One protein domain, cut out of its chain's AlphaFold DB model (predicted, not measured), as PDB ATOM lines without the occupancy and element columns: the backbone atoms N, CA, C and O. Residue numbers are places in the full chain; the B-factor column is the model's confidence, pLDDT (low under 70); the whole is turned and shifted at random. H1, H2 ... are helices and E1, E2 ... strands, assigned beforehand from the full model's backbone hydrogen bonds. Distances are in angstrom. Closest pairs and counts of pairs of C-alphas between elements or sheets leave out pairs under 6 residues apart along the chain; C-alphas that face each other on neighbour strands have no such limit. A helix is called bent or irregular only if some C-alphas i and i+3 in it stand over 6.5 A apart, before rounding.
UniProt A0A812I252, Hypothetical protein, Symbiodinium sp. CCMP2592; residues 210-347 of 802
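What this domain is: This is residues 210 to 347 of the 802 residues of the protein "Hypothetical protein" of Symbiodinium sp. CCMP2592 (UniProt A0A812I252). A short helix, H6, makes the core; H1, H2 and H7 pack on it in a four-helix bundle with mostly steep tilts, and H3, H4 and H5 pass round another side of it. A small two-stranded hairpin, E1 and E2, covers part of H7 with E1. The printed part has 138 residues, with seven named helices and two named strands in the order H1 H2 E1 E2 H3 H4 H5 H6 H7; the two-stranded sheet is antiparallel and the class is mostly helix. The whole is compact, with a radius of gyration of the C-alphas of 14.1 A and spans of 43 by 35 by 26 A.

How they stand to each other: E1, residues 248 to 252, and E2, residues 255 to 260, form an antiparallel hairpin, with N 249 and O 257 2.8 A apart and N 257 and O 249 2.9 A apart, within hydrogen-bond range. Residues 263 to 264 pair antiparallel with residues 259 to 260 of E2 and with residues 302 to 303. The closest C-alphas of E1 and H7, residues 325 to 345, are those of Leu 251 and Val 328, 5.7 A apart. H7 touches the hub H6, residues 304 to 313, with residues 325 to 332 alone (Phe 312 to Gln 329, closest C-alphas, 6.0 A); the two form a helical hairpin at a shallow tilt of 34 degrees, only just short of steep. H1, residues 210 to 221, touches H6 at a steep tilt of 55 degrees, with the closest C-alphas, Val 221 and Arg 313, 5.2 A apart. H2, residues 227 to 242, touches H6 at a steep tilt of 42 degrees, opposite ways, with the closest C-alphas, Arg 238 and Ala 305, 5.2 A apart. H1, H2, H6 and H7 form an up and down bundle, each running against the one before it in the chain. H2 also touches H5, residues 289 to 294, with the closest C-alphas, Lys 231 and Ala 290, 5.4 A apart. H3, residues 266 to 270, and H4, residues 275 to 287, only just touch, with 3 pairs of C-alphas within 8 A, the closest being Phe 270 and Thr 278, 5.4 A. H4 and H7 are apart. In H1, H2, H3, H4, H6 and H7 every O i to N i+4 pair is within hydrogen-bond range; in H5 0 of 2 are, beside 2 of 3 O i to N i+3 pairs.

Where its parts are: H1 begins at C-alpha 210, (130.665, 210.782, 158.713), and is 16.8 A long; H2 is 22.1 A, H4 18.6 A, H6 14.5 A and H7 30.0 A. H7 ends at C-alpha 345, (119.767, 207.717, 168.057). E1 spans 11.8 A and E2 16.6 A; H3 spans 6.1 A. H5 spans 9.5 A and is irregular, with C-alphas 290 and 293 9.1 A apart.

The domain as a whole: The farthest C-alphas, of Glu 318 and Gly 347, are 44.1 A apart. The printed part has no cut, and the link from H6 to H7, 11 residues, is long. The mean pLDDT of the printed part is 75.8; 40 residues are under 70, among them residues 210 to 226 and 337 to 347.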
ATOM      1  N   LEU A 210     130.299 210.443 160.082       48.28
ATOM      2  CA  LEU A 210     130.665 210.782 158.713       48.28
ATOM      3  C   LEU A 210     132.176 210.913 158.522       48.28
ATOM      4  O   LEU A 210     132.716 210.317 157.590       48.28
ATOM      5  N   GLY A 211     132.866 211.679 159.366       46.44
ATOM      6  CA  GLY A 211     134.294 211.881 159.168       46.44
ATOM      7  C   GLY A 211     135.154 210.709 159.646       46.44
ATOM      8  O   GLY A 211     136.177 210.441 159.019       46.44
ATOM      9  N   LEU A 212     134.709 209.903 160.619       54.34
ATOM     10  CA  LEU A 212     135.332 208.603 160.916       54.34
ATOM     11  C   LEU A 212     135.248 207.651 159.708       54.34
ATOM     12  O   LEU A 212     136.254 207.073 159.290       54.34
ATOM     13  N   LEU A 213     134.062 207.517 159.105       59.00
ATOM     14  CA  LEU A 213     133.886 206.704 157.899       59.00
ATOM     15  C   LEU A 213     134.665 207.279 156.705       59.00
ATOM     16  O   LEU A 213     135.174 206.511 155.890       59.00
ATOM     17  N   LEU A 214     134.813 208.606 156.607       55.00
ATOM     18  CA  LEU A 214     135.624 209.256 155.574       55.00
ATOM     19  C   LEU A 214     137.112 208.925 155.738       55.00
ATOM     20  O   LEU A 214     137.783 208.641 154.748       55.00
ATOM     21  N   VAL A 215     137.627 208.914 156.970       52.56
ATOM     22  CA  VAL A 215     139.012 208.509 157.258       52.56
ATOM     23  C   VAL A 215     139.245 207.063 156.834       52.56
ATOM     24  O   VAL A 215     140.199 206.793 156.104       52.56
ATOM     25  N   PHE A 216     138.350 206.139 157.194       66.25
ATOM     26  CA  PHE A 216     138.471 204.758 156.724       66.25
ATOM     27  C   PHE A 216     138.394 204.656 155.204       66.25
ATOM     28  O   PHE A 216     139.203 203.946 154.613       66.25
ATOM     29  N   ALA A 217     137.501 205.410 154.561       63.66
ATOM     30  CA  ALA A 217     137.392 205.458 153.109       63.66
ATOM     31  C   ALA A 217     138.711 205.900 152.460       63.66
ATOM     32  O   ALA A 217     139.208 205.214 151.569       63.66
ATOM     33  N   MET A 218     139.327 206.980 152.948       57.25
ATOM     34  CA  MET A 218     140.626 207.452 152.456       57.25
ATOM     35  C   MET A 218     141.724 206.396 152.630       57.25
ATOM     36  O   MET A 218     142.495 206.160 151.701       57.25
ATOM     37  N   LEU A 219     141.755 205.704 153.775       56.91
ATOM     38  CA  LEU A 219     142.710 204.620 154.015       56.91
ATOM     39  C   LEU A 219     142.519 203.459 153.033       56.91
ATOM     40  O   LEU A 219     143.501 202.926 152.522       56.91
ATOM     41  N   THR A 220     141.277 203.086 152.706       66.19
ATOM     42  CA  THR A 220     141.020 201.976 151.769       66.19
ATOM     43  C   THR A 220     141.547 202.231 150.348       66.19
ATOM     44  O   THR A 220     141.906 201.279 149.647       66.19
ATOM     45  N   VAL A 221     141.658 203.497 149.928       64.38
ATOM     46  CA  VAL A 221     142.169 203.890 148.601       64.38
ATOM     47  C   VAL A 221     143.689 203.680 148.483       64.38
ATOM     48  O   VAL A 221     144.208 203.517 147.376       64.38
ATOM     49  N   ILE A 222     144.418 203.620 149.605       62.28
ATOM     50  CA  ILE A 222     145.875 203.443 149.625       62.28
ATOM     51  C   ILE A 222     146.244 202.045 149.099       62.28
ATOM     52  O   ILE A 222     145.892 201.014 149.676       62.28
ATOM     53  N   ARG A 223     146.994 201.993 147.988       55.44
ATOM     54  CA  ARG A 223     147.384 200.730 147.327       55.44
ATOM     55  C   ARG A 223     148.312 199.859 148.186       55.44
ATOM     56  O   ARG A 223     148.198 198.641 148.120       55.44
ATOM     57  N   GLY A 224     149.168 200.477 149.002       56.31
ATOM     58  CA  GLY A 224     150.127 199.804 149.888       56.31
ATOM     59  C   GLY A 224     149.616 199.478 151.296       56.31
ATOM     60  O   GLY A 224     150.420 199.117 152.148       56.31
ATOM     61  N   LEU A 225     148.315 199.627 151.580       57.00
ATOM     62  CA  LEU A 225     147.783 199.329 152.914       57.00
ATOM     63  C   LEU A 225     147.980 197.839 153.242       57.00
ATOM     64  O   LEU A 225     147.589 196.989 152.439       57.00
ATOM     65  N   SER A 226     148.547 197.506 154.406       68.12
ATOM     66  CA  SER A 226     148.801 196.106 154.774       68.12
ATOM     67  C   SER A 226     147.501 195.288 154.828       68.12
ATOM     68  O   SER A 226     146.423 195.803 155.146       68.12
ATOM     69  N   LEU A 227     147.582 193.994 154.499       70.12
ATOM     70  CA  LEU A 227     146.414 193.104 154.489       70.12
ATOM     71  C   LEU A 227     145.758 193.000 155.876       70.12
ATOM     72  O   LEU A 227     144.536 192.910 155.972       70.12
ATOM     73  N   GLU A 228     146.558 193.025 156.939       70.25
ATOM     74  CA  GLU A 228     146.079 192.998 158.321       70.25
ATOM     75  C   GLU A 228     145.276 194.255 158.667       70.25
ATOM     76  O   GLU A 228     144.138 194.152 159.123       70.25
ATOM     77  N   THR A 229     145.783 195.442 158.322       60.59
ATOM     78  CA  THR A 229     145.054 196.701 158.519       60.59
ATOM     79  C   THR A 229     143.756 196.736 157.714       60.59
ATOM     80  O   THR A 229     142.722 197.160 158.229       60.59
ATOM     81  N   GLN A 230     143.758 196.224 156.478       76.56
ATOM     82  CA  GLN A 230     142.533 196.083 155.684       76.56
ATOM     83  C   GLN A 230     141.497 195.183 156.381       76.56
ATOM     84  O   GLN A 230     140.323 195.547 156.456       76.56
ATOM     85  N   LYS A 231     141.918 194.028 156.920       77.38
ATOM     86  CA  LYS A 231     141.038 193.117 157.672       77.38
ATOM     87  C   LYS A 231     140.495 193.769 158.945       77.38
ATOM     88  O   LYS A 231     139.314 193.598 159.234       77.38
ATOM     89  N   ASN A 232     141.313 194.541 159.659       69.69
ATOM     90  CA  ASN A 232     140.904 195.252 160.874       69.69
ATOM     91  C   ASN A 232     139.853 196.330 160.578       69.69
ATOM     92  O   ASN A 232     138.836 196.396 161.267       69.69
ATOM     93  N   ILE A 233     140.039 197.111 159.505       73.81
ATOM     94  CA  ILE A 233     139.046 198.097 159.047       73.81
ATOM     95  C   ILE A 233     137.726 197.401 158.696       73.81
ATOM     96  O   ILE A 233     136.671 197.801 159.179       73.81
ATOM     97  N   ILE A 234     137.767 196.327 157.900       84.75
ATOM     98  CA  ILE A 234     136.560 195.569 157.535       84.75
ATOM     99  C   ILE A 234     135.887 194.970 158.775       84.75
ATOM    100  O   ILE A 234     134.669 195.043 158.899       84.75
ATOM    101  N   GLY A 235     136.655 194.390 159.700       78.88
ATOM    102  CA  GLY A 235     136.134 193.816 160.943       78.88
ATOM    103  C   GLY A 235     135.407 194.853 161.797       78.88
ATOM    104  O   GLY A 235     134.294 194.604 162.262       78.88
ATOM    105  N   PHE A 236     135.989 196.045 161.925       77.00
ATOM    106  CA  PHE A 236     135.362 197.173 162.605       77.00
ATOM    107  C   PHE A 236     134.065 197.616 161.911       77.00
ATOM    108  O   PHE A 236     133.026 197.738 162.559       77.00
ATOM    109  N   LEU A 237     134.090 197.778 160.584       79.62
ATOM    110  CA  LEU A 237     132.911 198.157 159.799       79.62
ATOM    111  C   LEU A 237     131.798 197.107 159.870       79.62
ATOM    112  O   LEU A 237     130.631 197.472 159.972       79.62
ATOM    113  N   ARG A 238     132.131 195.811 159.855       86.56
ATOM    114  CA  ARG A 238     131.165 194.716 160.046       86.56
ATOM    115  C   ARG A 238     130.491 194.821 161.404       86.56
ATOM    116  O   ARG A 238     129.271 194.723 161.473       86.56
ATOM    117  N   LYS A 239     131.266 195.069 162.464       77.94
ATOM    118  CA  LYS A 239     130.731 195.255 163.815       77.94
ATOM    119  C   LYS A 239     129.781 196.449 163.866       77.94
ATOM    120  O   LYS A 239     128.657 196.286 164.321       77.94
ATOM    121  N   ILE A 240     130.181 197.605 163.334       70.69
ATOM    122  CA  ILE A 240     129.318 198.793 163.301       70.69
ATOM    123  C   ILE A 240     128.059 198.537 162.472       70.69
ATOM    124  O   ILE A 240     126.960 198.695 162.986       70.69
ATOM    125  N   PHE A 241     128.188 198.116 161.214       82.06
ATOM    126  CA  PHE A 241     127.034 197.974 160.321       82.06
ATOM    127  C   PHE A 241     126.125 196.792 160.672       82.06
ATOM    128  O   PHE A 241     124.964 196.814 160.283       82.06
ATOM    129  N   SER A 242     126.590 195.808 161.451       79.94
ATOM    130  CA  SER A 242     125.706 194.778 162.023       79.94
ATOM    131  C   SER A 242     124.695 195.342 163.027       79.94
ATOM    132  O   SER A 242     123.634 194.761 163.223       79.94
ATOM    133  N   LEU A 243     125.009 196.491 163.631       72.81
ATOM    134  CA  LEU A 243     124.148 197.186 164.587       72.81
ATOM    135  C   LEU A 243     123.253 198.232 163.911       72.81
ATOM    136  O   LEU A 243     122.497 198.925 164.591       72.81
ATOM    137  N   VAL A 244     123.348 198.366 162.584       74.75
ATOM    138  CA  VAL A 244     122.641 199.385 161.814       74.75
ATOM    139  C   VAL A 244     121.449 198.779 161.085       74.75
ATOM    140  O   VAL A 244     121.599 197.860 160.280       74.75
ATOM    141  N   LYS A 245     120.253 199.335 161.310       75.31
ATOM    142  CA  LYS A 245     119.036 198.923 160.594       75.31
ATOM    143  C   LYS A 245     118.900 199.692 159.282       75.31
ATOM    144  O   LYS A 245     118.759 200.914 159.280       75.31
ATOM    145  N   MET A 246     118.945 198.975 158.161       79.44
ATOM    146  CA  MET A 246     118.729 199.537 156.825       79.44
ATOM    147  C   MET A 246     117.956 198.550 155.963       79.44
ATOM    148  O   MET A 246     118.316 197.378 155.918       79.44
ATOM    149  N   ASP A 247     116.979 199.056 155.214       75.44
ATOM    150  CA  ASP A 247     116.175 198.236 154.299       75.44
ATOM    151  C   ASP A 247     116.631 198.397 152.834       75.44
ATOM    152  O   ASP A 247     116.465 197.510 151.993       75.44
ATOM    153  N   CYS A 248     117.250 199.535 152.494       79.88
ATOM    154  CA  CYS A 248     117.705 199.831 151.134       79.88
ATOM    155  C   CYS A 248     118.802 200.910 151.098       79.88
ATOM    156  O   CYS A 248     118.754 201.889 151.842       79.88
ATOM    157  N   LEU A 249     119.761 200.769 150.176       80.56
ATOM    158  CA  LEU A 249     120.743 201.794 149.811       80.56
ATOM    159  C   LEU A 249     120.420 202.319 148.406       80.56
ATOM    160  O   LEU A 249     120.767 201.694 147.402       80.56
ATOM    161  N   ALA A 250     119.761 203.475 148.323       80.19
ATOM    162  CA  ALA A 250     119.511 204.176 147.061       80.19
ATOM    163  C   ALA A 250     120.749 204.999 146.653       80.19
ATOM    164  O   ALA A 250     120.926 206.148 147.074       80.19
ATOM    165  N   LEU A 251     121.640 204.385 145.870       76.50
ATOM    166  CA  LEU A 251     122.937 204.950 145.487       76.50
ATOM    167  C   LEU A 251     122.826 205.958 144.336       76.50
ATOM    168  O   LEU A 251     123.516 206.972 144.342       76.50
ATOM    169  N   LEU A 252     121.952 205.686 143.368       74.50
ATOM    170  CA  LEU A 252     121.545 206.577 142.270       74.50
ATOM    171  C   LEU A 252     120.054 206.311 141.965       74.50
ATOM    172  O   LEU A 252     119.552 205.283 142.426       74.50
ATOM    173  N   PRO A 253     119.357 207.164 141.185       72.38
ATOM    174  CA  PRO A 253     117.943 206.962 140.841       72.38
ATOM    175  C   PRO A 253     117.623 205.546 140.330       72.38
ATOM    176  O   PRO A 253     116.710 204.908 140.845       72.38
ATOM    177  N   ASP A 254     118.468 205.000 139.450       73.44
ATOM    178  CA  ASP A 254     118.292 203.652 138.877       73.44
ATOM    179  C   ASP A 254     119.162 202.576 139.559       73.44
ATOM    180  O   ASP A 254     119.214 201.413 139.153       73.44
ATOM    181  N   CYS A 255     119.877 202.947 140.626       75.69
ATOM    182  CA  CYS A 255     120.893 202.113 141.259       75.69
ATOM    183  C   CYS A 255     120.624 201.976 142.759       75.69
ATOM    184  O   CYS A 255     121.124 202.741 143.584       75.69
ATOM    185  N   SER A 256     119.828 200.970 143.115       82.38
ATOM    186  CA  SER A 256     119.517 200.608 144.499       82.38
ATOM    187  C   SER A 256     120.053 199.223 144.878       82.38
ATOM    188  O   SER A 256     120.011 198.281 144.075       82.38
ATOM    189  N   LEU A 257     120.537 199.095 146.114       84.25
ATOM    190  CA  LEU A 257     120.874 197.829 146.774       84.25
ATOM    191  C   LEU A 257     119.837 197.556 147.856       84.25
ATOM    192  O   LEU A 257     119.737 198.314 148.815       84.25
ATOM    193  N   GLN A 258     119.097 196.460 147.728       85.62
ATOM    194  CA  GLN A 258     118.236 196.009 148.814       85.62
ATOM    195  C   GLN A 258     119.073 195.378 149.918       85.62
ATOM    196  O   GLN A 258     119.930 194.531 149.641       85.62
ATOM    197  N   VAL A 259     118.798 195.803 151.147       86.31
ATOM    198  CA  VAL A 259     119.470 195.334 152.350       86.31
ATOM    199  C   VAL A 259     118.499 194.448 153.112       86.31
ATOM    200  O   VAL A 259     117.355 194.820 153.341       86.31
ATOM    201  N   GLN A 260     118.952 193.261 153.493       84.25
ATOM    202  CA  GLN A 260     118.209 192.347 154.350       84.25
ATOM    203  C   GLN A 260     119.150 191.879 155.452       84.25
ATOM    204  O   GLN A 260     120.169 191.258 155.144       84.25
ATOM    205  N   GLU A 261     118.819 192.197 156.706       82.44
ATOM    206  CA  GLU A 261     119.597 191.794 157.893       82.44
ATOM    207  C   GLU A 261     121.079 192.207 157.792       82.44
ATOM    208  O   GLU A 261     121.996 191.410 157.982       82.44
ATOM    209  N   GLY A 262     121.339 193.455 157.382       81.81
ATOM    210  CA  GLY A 262     122.706 193.971 157.226       81.81
ATOM    211  C   GLY A 262     123.482 193.392 156.031       81.81
ATOM    212  O   GLY A 262     124.659 193.717 155.837       81.81
ATOM    213  N   CYS A 263     122.840 192.558 155.205       88.75
ATOM    214  CA  CYS A 263     123.448 191.909 154.050       88.75
ATOM    215  C   CYS A 263     122.796 192.325 152.723       88.75
ATOM    216  O   CYS A 263     121.621 192.676 152.656       88.75
ATOM    217  N   VAL A 264     123.560 192.241 151.634       89.19
ATOM    218  CA  VAL A 264     123.147 192.601 150.272       89.19
ATOM    219  C   VAL A 264     123.524 191.508 149.273       89.19
ATOM    220  O   VAL A 264     124.493 190.775 149.454       89.19
ATOM    221  N   SER A 265     122.768 191.404 148.180       89.75
ATOM    222  CA  SER A 265     123.077 190.491 147.072       89.75
ATOM    223  C   SER A 265     123.886 191.217 145.991       89.75
ATOM    224  O   SER A 265     123.315 191.794 145.055       89.75
ATOM    225  N   ILE A 266     125.216 191.140 146.072       88.06
ATOM    226  CA  ILE A 266     126.104 191.884 145.170       88.06
ATOM    227  C   ILE A 266     126.025 191.423 143.707       88.06
ATOM    228  O   ILE A 266     126.066 192.248 142.801       88.06
ATOM    229  N   LYS A 267     125.780 190.131 143.445       86.31
ATOM    230  CA  LYS A 267     125.590 189.610 142.078       86.31
ATOM    231  C   LYS A 267     124.414 190.267 141.352       86.31
ATOM    232  O   LYS A 267     124.526 190.609 140.179       86.31
ATOM    233  N   LYS A 268     123.276 190.434 142.037       85.75
ATOM    234  CA  LYS A 268     122.102 191.131 141.479       85.75
ATOM    235  C   LYS A 268     122.403 192.606 141.222       85.75
ATOM    236  O   LYS A 268     121.907 193.155 140.250       85.75
ATOM    237  N   PHE A 269     123.215 193.217 142.077       85.56
ATOM    238  CA  PHE A 269     123.636 194.602 141.924       85.56
ATOM    239  C   PHE A 269     124.575 194.798 140.732       85.56
ATOM    240  O   PHE A 269     124.306 195.654 139.900       85.56
ATOM    241  N   PHE A 270     125.611 193.968 140.585       88.81
ATOM    242  CA  PHE A 270     126.545 194.082 139.463       88.81
ATOM    243  C   PHE A 270     125.873 193.864 138.108       88.81
ATOM    244  O   PHE A 270     126.173 194.590 137.172       88.81
ATOM    245  N   LYS A 271     124.892 192.956 138.028       85.94
ATOM    246  CA  LYS A 271     124.085 192.734 136.816       85.94
ATOM    247  C   LYS A 271     123.299 193.959 136.332       85.94
ATOM    248  O   LYS A 271     122.798 193.923 135.216       85.94
ATOM    249  N   LYS A 272     123.150 195.005 137.155       83.12
ATOM    250  CA  LYS A 272     122.534 196.272 136.731       83.12
ATOM    251  C   LYS A 272     123.454 197.099 135.826       83.12
ATOM    252  O   LYS A 272     122.993 198.059 135.223       83.12
ATOM    253  N   PHE A 273     124.735 196.743 135.738       83.50
ATOM    254  CA  PHE A 273     125.711 197.389 134.864       83.50
ATOM    255  C   PHE A 273     125.928 196.566 133.586       83.50
ATOM    256  O   PHE A 273     125.583 195.384 133.526       83.50
ATOM    257  N   GLY A 274     126.530 197.177 132.561       83.44
ATOM    258  CA  GLY A 274     126.854 196.495 131.302       83.44
ATOM    259  C   GLY A 274     127.705 195.229 131.500       83.44
ATOM    260  O   GLY A 274     128.371 195.062 132.527       83.44
ATOM    261  N   ALA A 275     127.695 194.327 130.513       86.06
ATOM    262  CA  ALA A 275     128.369 193.026 130.600       86.06
ATOM    263  C   ALA A 275     129.879 193.148 130.890       86.06
ATOM    264  O   ALA A 275     130.409 192.412 131.727       86.06
ATOM    265  N   ASP A 276     130.550 194.126 130.276       85.75
ATOM    266  CA  ASP A 276     131.975 194.383 130.499       85.75
ATOM    267  C   ASP A 276     132.275 194.893 131.907       85.75
ATOM    268  O   ASP A 276     133.138 194.340 132.596       85.75
ATOM    269  N   ALA A 277     131.507 195.875 132.380       84.56
ATOM    270  CA  ALA A 277     131.636 196.393 133.735       84.56
ATOM    271  C   ALA A 277     131.364 195.295 134.776       84.56
ATOM    272  O   ALA A 277     132.123 195.130 135.731       84.56
ATOM    273  N   THR A 278     130.337 194.470 134.549       88.81
ATOM    274  CA  THR A 278     130.005 193.318 135.401       88.81
ATOM    275  C   THR A 278     131.165 192.327 135.491       88.81
ATOM    276  O   THR A 278     131.519 191.880 136.585       88.81
ATOM    277  N   ARG A 279     131.789 191.986 134.357       88.00
ATOM    278  CA  ARG A 279     132.934 191.066 134.302       88.00
ATOM    279  C   ARG A 279     134.119 191.588 135.118       88.00
ATOM    280  O   ARG A 279     134.724 190.826 135.873       88.00
ATOM    281  N   ILE A 280     134.423 192.879 135.009       87.88
ATOM    282  CA  ILE A 280     135.533 193.513 135.735       87.88
ATOM    283  C   ILE A 280     135.250 193.589 137.233       87.88
ATOM    284  O   ILE A 280     136.114 193.234 138.038       87.88
ATOM    285  N   LEU A 281     134.038 193.997 137.615       89.50
ATOM    286  CA  LEU A 281     133.620 194.052 139.015       89.50
ATOM    287  C   LEU A 281     133.700 192.671 139.678       89.50
ATOM    288  O   LEU A 281     134.220 192.570 140.789       89.50
ATOM    289  N   ASN A 282     133.283 191.606 138.982       89.00
ATOM    290  CA  ASN A 282     133.417 190.228 139.470       89.00
ATOM    291  C   ASN A 282     134.886 189.842 139.699       89.00
ATOM    292  O   ASN A 282     135.243 189.409 140.793       89.00
ATOM    293  N   LYS A 283     135.757 190.067 138.704       89.25
ATOM    294  CA  LYS A 283     137.191 189.749 138.814       89.25
ATOM    295  C   LYS A 283     137.847 190.484 139.986       89.25
ATOM    296  O   LYS A 283     138.630 189.900 140.738       89.25
ATOM    297  N   ARG A 284     137.528 191.772 140.155       88.62
ATOM    298  CA  ARG A 284     138.050 192.605 141.248       88.62
ATOM    299  C   ARG A 284     137.532 192.146 142.611       88.62
ATOM    300  O   ARG A 284     138.306 192.139 143.564       88.62
ATOM    301  N   TRP A 285     136.263 191.746 142.707       91.75
ATOM    302  CA  TRP A 285     135.681 191.215 143.943       91.75
ATOM    303  C   TRP A 285     136.397 189.939 144.397       91.75
ATOM    304  O   TRP A 285     136.832 189.845 145.543       91.75
ATOM    305  N   GLU A 286     136.595 188.987 143.482       88.94
ATOM    306  CA  GLU A 286     137.275 187.716 143.768       88.94
ATOM    307  C   GLU A 286     138.747 187.918 144.172       88.94
ATOM    308  O   GLU A 286     139.275 187.193 145.021       88.94
ATOM    309  N   SER A 287     139.385 188.955 143.623       87.44
ATOM    310  CA  SER A 287     140.787 189.308 143.886       87.44
ATOM    311  C   SER A 287     140.999 190.101 145.190       87.44
ATOM    312  O   SER A 287     142.137 190.268 145.632       87.44
ATOM    313  N   ALA A 288     139.941 190.591 145.843       87.88
ATOM    314  CA  ALA A 288     140.041 191.383 147.069       87.88
ATOM    315  C   ALA A 288     140.247 190.490 148.311       87.88
ATOM    316  O   ALA A 288     139.310 190.186 149.051       87.88
ATOM    317  N   LEU A 289     141.500 190.093 148.569       86.31
ATOM    318  CA  LEU A 289     141.886 189.163 149.649       86.31
ATOM    319  C   LEU A 289     141.344 189.543 151.040       86.31
ATOM    320  O   LEU A 289     140.997 188.661 151.826       86.31
ATOM    321  N   ALA A 290     141.240 190.840 151.341       86.06
ATOM    322  CA  ALA A 290     140.750 191.336 152.628       86.06
ATOM    323  C   ALA A 290     139.274 190.990 152.904       86.06
ATOM    324  O   ALA A 290     138.879 190.904 154.064       86.06
ATOM    325  N   LEU A 291     138.470 190.726 151.864       88.69
ATOM    326  CA  LEU A 291     137.060 190.344 152.009       88.69
ATOM    327  C   LEU A 291     136.882 188.931 152.596       88.69
ATOM    328  O   LEU A 291     135.799 188.594 153.084       88.69
ATOM    329  N   GLY A 292     137.930 188.097 152.588       88.75
ATOM    330  CA  GLY A 292     137.892 186.744 153.146       88.75
ATOM    331  C   GLY A 292     136.813 185.881 152.483       88.75
ATOM    332  O   GLY A 292     136.756 185.795 151.261       88.75
ATOM    333  N   HIS A 293     135.940 185.262 153.279       85.62
ATOM    334  CA  HIS A 293     134.861 184.379 152.806       85.62
ATOM    335  C   HIS A 293     133.806 185.084 151.932       85.62
ATOM    336  O   HIS A 293     133.137 184.443 151.124       85.62
ATOM    337  N   SER A 294     133.676 186.410 152.015       88.19
ATOM    338  CA  SER A 294     132.717 187.155 151.186       88.19
ATOM    339  C   SER A 294     133.089 187.150 149.702       88.19
ATOM    340  O   SER A 294     132.208 187.272 148.850       88.19
ATOM    341  N   ARG A 295     134.372 186.926 149.372       88.44
ATOM    342  CA  ARG A 295     134.831 186.780 147.982       88.44
ATOM    343  C   ARG A 295     134.240 185.535 147.312       88.44
ATOM    344  O   ARG A 295     133.808 185.603 146.167       88.44
ATOM    345  N   SER A 296     134.154 184.420 148.045       83.56
ATOM    346  CA  SER A 296     133.607 183.148 147.560       83.56
ATOM    347  C   SER A 296     132.083 183.088 147.663       83.56
ATOM    348  O   SER A 296     131.449 182.360 146.902       83.56
ATOM    349  N   ASN A 297     131.472 183.906 148.526       83.75
ATOM    350  CA  ASN A 297     130.018 183.997 148.678       83.75
ATOM    351  C   ASN A 297     129.350 185.049 147.761       83.75
ATOM    352  O   ASN A 297     128.246 185.509 148.045       83.75
ATOM    353  N   TYR A 298     129.974 185.439 146.640       78.38
ATOM    354  CA  TYR A 298     129.433 186.482 145.745       78.38
ATOM    355  C   TYR A 298     128.036 186.155 145.182       78.38
ATOM    356  O   TYR A 298     127.281 187.052 144.798       78.38
ATOM    357  N   ARG A 299     127.695 184.858 145.090       77.12
ATOM    358  CA  ARG A 299     126.383 184.368 144.634       77.12
ATOM    359  C   ARG A 299     125.306 184.454 145.721       77.12
ATOM    360  O   ARG A 299     124.130 184.397 145.370       77.12
ATOM    361  N   GLY A 300     125.705 184.573 146.986       83.00
ATOM    362  CA  GLY A 300     124.834 184.675 148.150       83.00
ATOM    363  C   GLY A 300     124.684 186.109 148.665       83.00
ATOM    364  O   GLY A 300     124.875 187.089 147.941       83.00
ATOM    365  N   LYS A 301     124.295 186.221 149.937       86.88
ATOM    366  CA  LYS A 301     124.221 187.484 150.679       86.88
ATOM    367  C   LYS A 301     125.587 187.798 151.299       86.88
ATOM    368  O   LYS A 301     126.196 186.927 151.915       86.88
ATOM    369  N   VAL A 302     126.055 189.034 151.150       91.38
ATOM    370  CA  VAL A 302     127.326 189.525 151.712       91.38
ATOM    371  C   VAL A 302     127.076 190.744 152.596       91.38
ATOM    372  O   VAL A 302     126.139 191.498 152.341       91.38
ATOM    373  N   ALA A 303     127.889 190.953 153.633       90.75
ATOM    374  CA  ALA A 303     127.711 192.078 154.549       90.75
ATOM    375  C   ALA A 303     127.860 193.426 153.820       90.75
ATOM    376  O   ALA A 303     128.745 193.586 152.975       90.75
ATOM    377  N   ILE A 304     127.048 194.427 154.179       90.12
ATOM    378  CA  ILE A 304     127.155 195.782 153.600       90.12
ATOM    379  C   ILE A 304     128.556 196.369 153.785       90.12
ATOM    380  O   ILE A 304     129.058 197.039 152.885       90.12
ATOM    381  N   ALA A 305     129.202 196.093 154.921       89.56
ATOM    382  CA  ALA A 305     130.561 196.546 155.218       89.56
ATOM    383  C   ALA A 305     131.568 196.134 154.136       89.56
ATOM    384  O   ALA A 305     132.428 196.922 153.749       89.56
ATOM    385  N   ASP A 306     131.407 194.928 153.598       92.38
ATOM    386  CA  ASP A 306     132.292 194.363 152.585       92.38
ATOM    387  C   ASP A 306     132.065 195.029 151.230       92.38
ATOM    388  O   ASP A 306     133.013 195.319 150.502       92.38
ATOM    389  N   VAL A 307     130.801 195.328 150.917       90.12
ATOM    390  CA  VAL A 307     130.425 196.067 149.707       90.12
ATOM    391  C   VAL A 307     130.913 197.505 149.782       90.12
ATOM    392  O   VAL A 307     131.469 198.005 148.811       90.12
ATOM    393  N   TRP A 308     130.769 198.159 150.933       89.75
ATOM    394  CA  TRP A 308     131.300 199.498 151.154       89.75
ATOM    395  C   TRP A 308     132.814 199.523 150.951       89.75
ATOM    396  O   TRP A 308     133.299 200.248 150.085       89.75
ATOM    397  N   PHE A 309     133.549 198.664 151.662       90.19
ATOM    398  CA  PHE A 309     135.003 198.576 151.546       90.19
ATOM    399  C   PHE A 309     135.439 198.330 150.097       90.19
ATOM    400  O   PHE A 309     136.318 199.021 149.584       90.19
ATOM    401  N   PHE A 310     134.791 197.388 149.406       92.06
ATOM    402  CA  PHE A 310     135.072 197.098 148.004       92.06
ATOM    403  C   PHE A 310     134.856 198.316 147.098       92.06
ATOM    404  O   PHE A 310     135.743 198.661 146.316       92.06
ATOM    405  N   MET A 311     133.710 198.993 147.221       88.31
ATOM    406  CA  MET A 311     133.356 200.131 146.370       88.31
ATOM    407  C   MET A 311     134.320 201.307 146.545       88.31
ATOM    408  O   MET A 311     134.612 201.985 145.564       88.31
ATOM    409  N   PHE A 312     134.867 201.526 147.743       81.69
ATOM    410  CA  PHE A 312     135.870 202.569 147.988       81.69
ATOM    411  C   PHE A 312     137.262 202.245 147.430       81.69
ATOM    412  O   PHE A 312     138.029 203.160 147.148       81.69
ATOM    413  N   ARG A 313     137.577 200.968 147.179       83.94
ATOM    414  CA  ARG A 313     138.814 200.568 146.479       83.94
ATOM    415  C   ARG A 313     138.697 200.584 144.957       83.94
ATOM    416  O   ARG A 313     139.702 200.401 144.265       83.94
ATOM    417  N   LEU A 314     137.492 200.756 144.417       83.38
ATOM    418  CA  LEU A 314     137.311 200.873 142.976       83.38
ATOM    419  C   LEU A 314     137.912 202.185 142.477       83.38
ATOM    420  O   LEU A 314     137.668 203.253 143.034       83.38
ATOM    421  N   GLN A 315     138.683 202.083 141.400       76.06
ATOM    422  CA  GLN A 315     139.197 203.231 140.669       76.06
ATOM    423  C   GLN A 315     138.470 203.336 139.328       76.06
ATOM    424  O   GLN A 315     138.057 202.303 138.791       76.06
ATOM    425  N   PRO A 316     138.300 204.554 138.793       68.56
ATOM    426  CA  PRO A 316     137.772 204.732 137.451       68.56
ATOM    427  C   PRO A 316     138.738 204.107 136.434       68.56
ATOM    428  O   PRO A 316     139.865 204.563 136.267       68.56
ATOM    429  N   GLU A 317     138.290 203.033 135.786       73.50
ATOM    430  CA  GLU A 317     138.943 202.392 134.637       73.50
ATOM    431  C   GLU A 317     138.089 202.630 133.389       73.50
ATOM    432  O   GLU A 317     136.880 202.819 133.514       73.50
ATOM    433  N   GLU A 318     138.684 202.579 132.192       66.31
ATOM    434  CA  GLU A 318     137.979 202.777 130.909       66.31
ATOM    435  C   GLU A 318     136.684 201.962 130.813       66.31
ATOM    436  O   GLU A 318     135.609 202.498 130.558       66.31
ATOM    437  N   ALA A 319     136.750 200.677 131.152       63.78
ATOM    438  CA  ALA A 319     135.600 199.781 131.103       63.78
ATOM    439  C   ALA A 319     134.612 199.932 132.287       63.78
ATOM    440  O   ALA A 319     133.566 199.282 132.309       63.78
ATOM    441  N   LEU A 320     134.907 200.804 133.259       73.56
ATOM    442  CA  LEU A 320     134.009 201.197 134.352       73.56
ATOM    443  C   LEU A 320     133.507 202.648 134.222       73.56
ATOM    444  O   LEU A 320     132.775 203.098 135.099       73.56
ATOM    445  N   GLN A 321     133.834 203.371 133.139       70.88
ATOM    446  CA  GLN A 321     133.398 204.762 132.917       70.88
ATOM    447  C   GLN A 321     131.870 204.927 132.902       70.88
ATOM    448  O   GLN A 321     131.356 205.981 133.272       70.88
ATOM    449  N   CYS A 322     131.131 203.874 132.531       69.75
ATOM    450  CA  CYS A 322     129.666 203.855 132.576       69.75
ATOM    451  C   CYS A 322     129.089 203.866 134.005       69.75
ATOM    452  O   CYS A 322     127.894 204.092 134.188       69.75
ATOM    453  N   ILE A 323     129.921 203.634 135.025       76.25
ATOM    454  CA  ILE A 323     129.538 203.683 136.433       76.25
ATOM    455  C   ILE A 323     130.115 204.969 137.030       76.25
ATOM    456  O   ILE A 323     131.336 205.127 137.069       76.25
ATOM    457  N   PRO A 324     129.291 205.882 137.576       74.56
ATOM    458  CA  PRO A 324     129.794 207.080 138.237       74.56
ATOM    459  C   PRO A 324     130.339 206.720 139.633       74.56
ATOM    460  O   PRO A 324     129.725 207.032 140.655       74.56
ATOM    461  N   ILE A 325     131.488 206.033 139.668       77.81
ATOM    462  CA  ILE A 325     132.109 205.435 140.863       77.81
ATOM    463  C   ILE A 325     132.232 206.457 141.994       77.81
ATOM    464  O   ILE A 325     131.775 206.194 143.102       77.81
ATOM    465  N   GLU A 326     132.755 207.649 141.711       71.75
ATOM    466  CA  GLU A 326     132.924 208.699 142.723       71.75
ATOM    467  C   GLU A 326     131.589 209.148 143.335       71.75
ATOM    468  O   GLU A 326     131.496 209.419 144.533       71.75
ATOM    469  N   ARG A 327     130.527 209.223 142.521       68.19
ATOM    470  CA  ARG A 327     129.188 209.611 142.985       68.19
ATOM    471  C   ARG A 327     128.595 208.525 143.875       68.19
ATOM    472  O   ARG A 327     128.009 208.838 144.909       68.19
ATOM    473  N   VAL A 328     128.794 207.265 143.494       73.19
ATOM    474  CA  VAL A 328     128.364 206.099 144.269       73.19
ATOM    475  C   VAL A 328     129.110 206.013 145.601       73.19
ATOM    476  O   VAL A 328     128.470 205.832 146.633       73.19
ATOM    477  N   GLN A 329     130.430 206.214 145.606       76.50
ATOM    478  CA  GLN A 329     131.251 206.256 146.820       76.50
ATOM    479  C   GLN A 329     130.777 207.363 147.771       76.50
ATOM    480  O   GLN A 329     130.450 207.088 148.925       76.50
ATOM    481  N   LYS A 330     130.633 208.601 147.277       65.75
ATOM    482  CA  LYS A 330     130.112 209.725 148.076       65.75
ATOM    483  C   LYS A 330     128.741 209.404 148.671       65.75
ATOM    484  O   LYS A 330     128.512 209.619 149.860       65.75
ATOM    485  N   ARG A 331     127.823 208.849 147.872       69.06
ATOM    486  CA  ARG A 331     126.470 208.514 148.335       69.06
ATOM    487  C   ARG A 331     126.467 207.399 149.381       69.06
ATOM    488  O   ARG A 331     125.745 207.516 150.369       69.06
ATOM    489  N   LEU A 332     127.286 206.365 149.190       71.88
ATOM    490  CA  LEU A 332     127.484 205.285 150.157       71.88
ATOM    491  C   LEU A 332     127.954 205.824 151.509       71.88
ATOM    492  O   LEU A 332     127.376 205.464 152.530       71.88
ATOM    493  N   LEU A 333     128.954 206.712 151.512       68.56
ATOM    494  CA  LEU A 333     129.469 207.326 152.737       68.56
ATOM    495  C   LEU A 333     128.364 208.023 153.534       68.56
ATOM    496  O   LEU A 333     128.198 207.766 154.722       68.56
ATOM    497  N   HIS A 334     127.581 208.870 152.866       57.09
ATOM    498  CA  HIS A 334     126.518 209.636 153.512       57.09
ATOM    499  C   HIS A 334     125.395 208.755 154.049       57.09
ATOM    500  O   HIS A 334     124.979 208.932 155.191       57.09
ATOM    501  N   ILE A 335     124.907 207.809 153.242       68.00
ATOM    502  CA  ILE A 335     123.797 206.937 153.641       68.00
ATOM    503  C   ILE A 335     124.194 206.089 154.854       68.00
ATOM    504  O   ILE A 335     123.401 205.937 155.780       68.00
ATOM    505  N   LEU A 336     125.423 205.572 154.877       73.25
ATOM    506  CA  LEU A 336     125.893 204.732 155.975       73.25
ATOM    507  C   LEU A 336     126.219 205.541 157.227       73.25
ATOM    508  O   LEU A 336     125.857 205.106 158.315       73.25
ATOM    509  N   ALA A 337     126.805 206.733 157.093       60.50
ATOM    510  CA  ALA A 337     126.995 207.643 158.222       60.50
ATOM    511  C   ALA A 337     125.658 207.997 158.887       60.50
ATOM    512  O   ALA A 337     125.511 207.843 160.096       60.50
ATOM    513  N   GLN A 338     124.649 208.362 158.089       58.00
ATOM    514  CA  GLN A 338     123.299 208.638 158.587       58.00
ATOM    515  C   GLN A 338     122.671 207.425 159.269       58.00
ATOM    516  O   GLN A 338     121.943 207.570 160.245       58.00
ATOM    517  N   ALA A 339     122.912 206.226 158.750       63.81
ATOM    518  CA  ALA A 339     122.347 205.014 159.315       63.81
ATOM    519  C   ALA A 339     123.003 204.639 160.651       63.81
ATOM    520  O   ALA A 339     122.295 204.272 161.588       63.81
ATOM    521  N   VAL A 340     124.321 204.818 160.773       58.31
ATOM    522  CA  VAL A 340     125.041 204.707 162.051       58.31
ATOM    523  C   VAL A 340     124.498 205.723 163.052       58.31
ATOM    524  O   VAL A 340     124.118 205.346 164.154       58.31
ATOM    525  N   GLU A 341     124.355 206.987 162.652       52.38
ATOM    526  CA  GLU A 341     123.812 208.043 163.515       52.38
ATOM    527  C   GLU A 341     122.369 207.756 163.954       52.38
ATOM    528  O   GLU A 341     122.041 207.916 165.128       52.38
ATOM    529  N   ARG A 342     121.515 207.262 163.047       52.19
ATOM    530  CA  ARG A 342     120.146 206.820 163.367       52.19
ATOM    531  C   ARG A 342     120.129 205.655 164.349       52.19
ATOM    532  O   ARG A 342     119.292 205.652 165.242       52.19
ATOM    533  N   SER A 343     121.063 204.719 164.207       53.38
ATOM    534  CA  SER A 343     121.163 203.533 165.069       53.38
ATOM    535  C   SER A 343     121.741 203.864 166.450       53.38
ATOM    536  O   SER A 343     121.395 203.237 167.444       53.38
ATOM    537  N   CYS A 344     122.581 204.896 166.559       49.34
ATOM    538  CA  CYS A 344     122.920 205.503 167.850       49.34
ATOM    539  C   CYS A 344     121.706 206.231 168.454       49.34
ATOM    540  O   CYS A 344     121.468 206.157 169.657       49.34
ATOM    541  N   ALA A 345     120.914 206.919 167.622       44.28
ATOM    542  CA  ALA A 345     119.767 207.717 168.057       44.28
ATOM    543  C   ALA A 345     118.521 206.901 168.445       44.28
ATOM    544  O   ALA A 345     117.658 207.425 169.147       44.28
ATOM    545  N   ASP A 346     118.380 205.667 167.964       49.25
ATOM    546  CA  ASP A 346     117.303 204.742 168.343       49.25
ATOM    547  C   ASP A 346     117.721 203.743 169.440       49.25
ATOM    548  O   ASP A 346     116.908 202.932 169.883       49.25
ATOM    549  N   GLY A 347     118.975 203.828 169.904       45.19
ATOM    550  CA  GLY A 347     119.531 202.984 170.960       45.19
ATOM    551  C   GLY A 347     119.954 201.583 170.510       45.19
ATOM    552  O   GLY A 347     120.380 200.793 171.354       45.19
TER     553      GLY A 347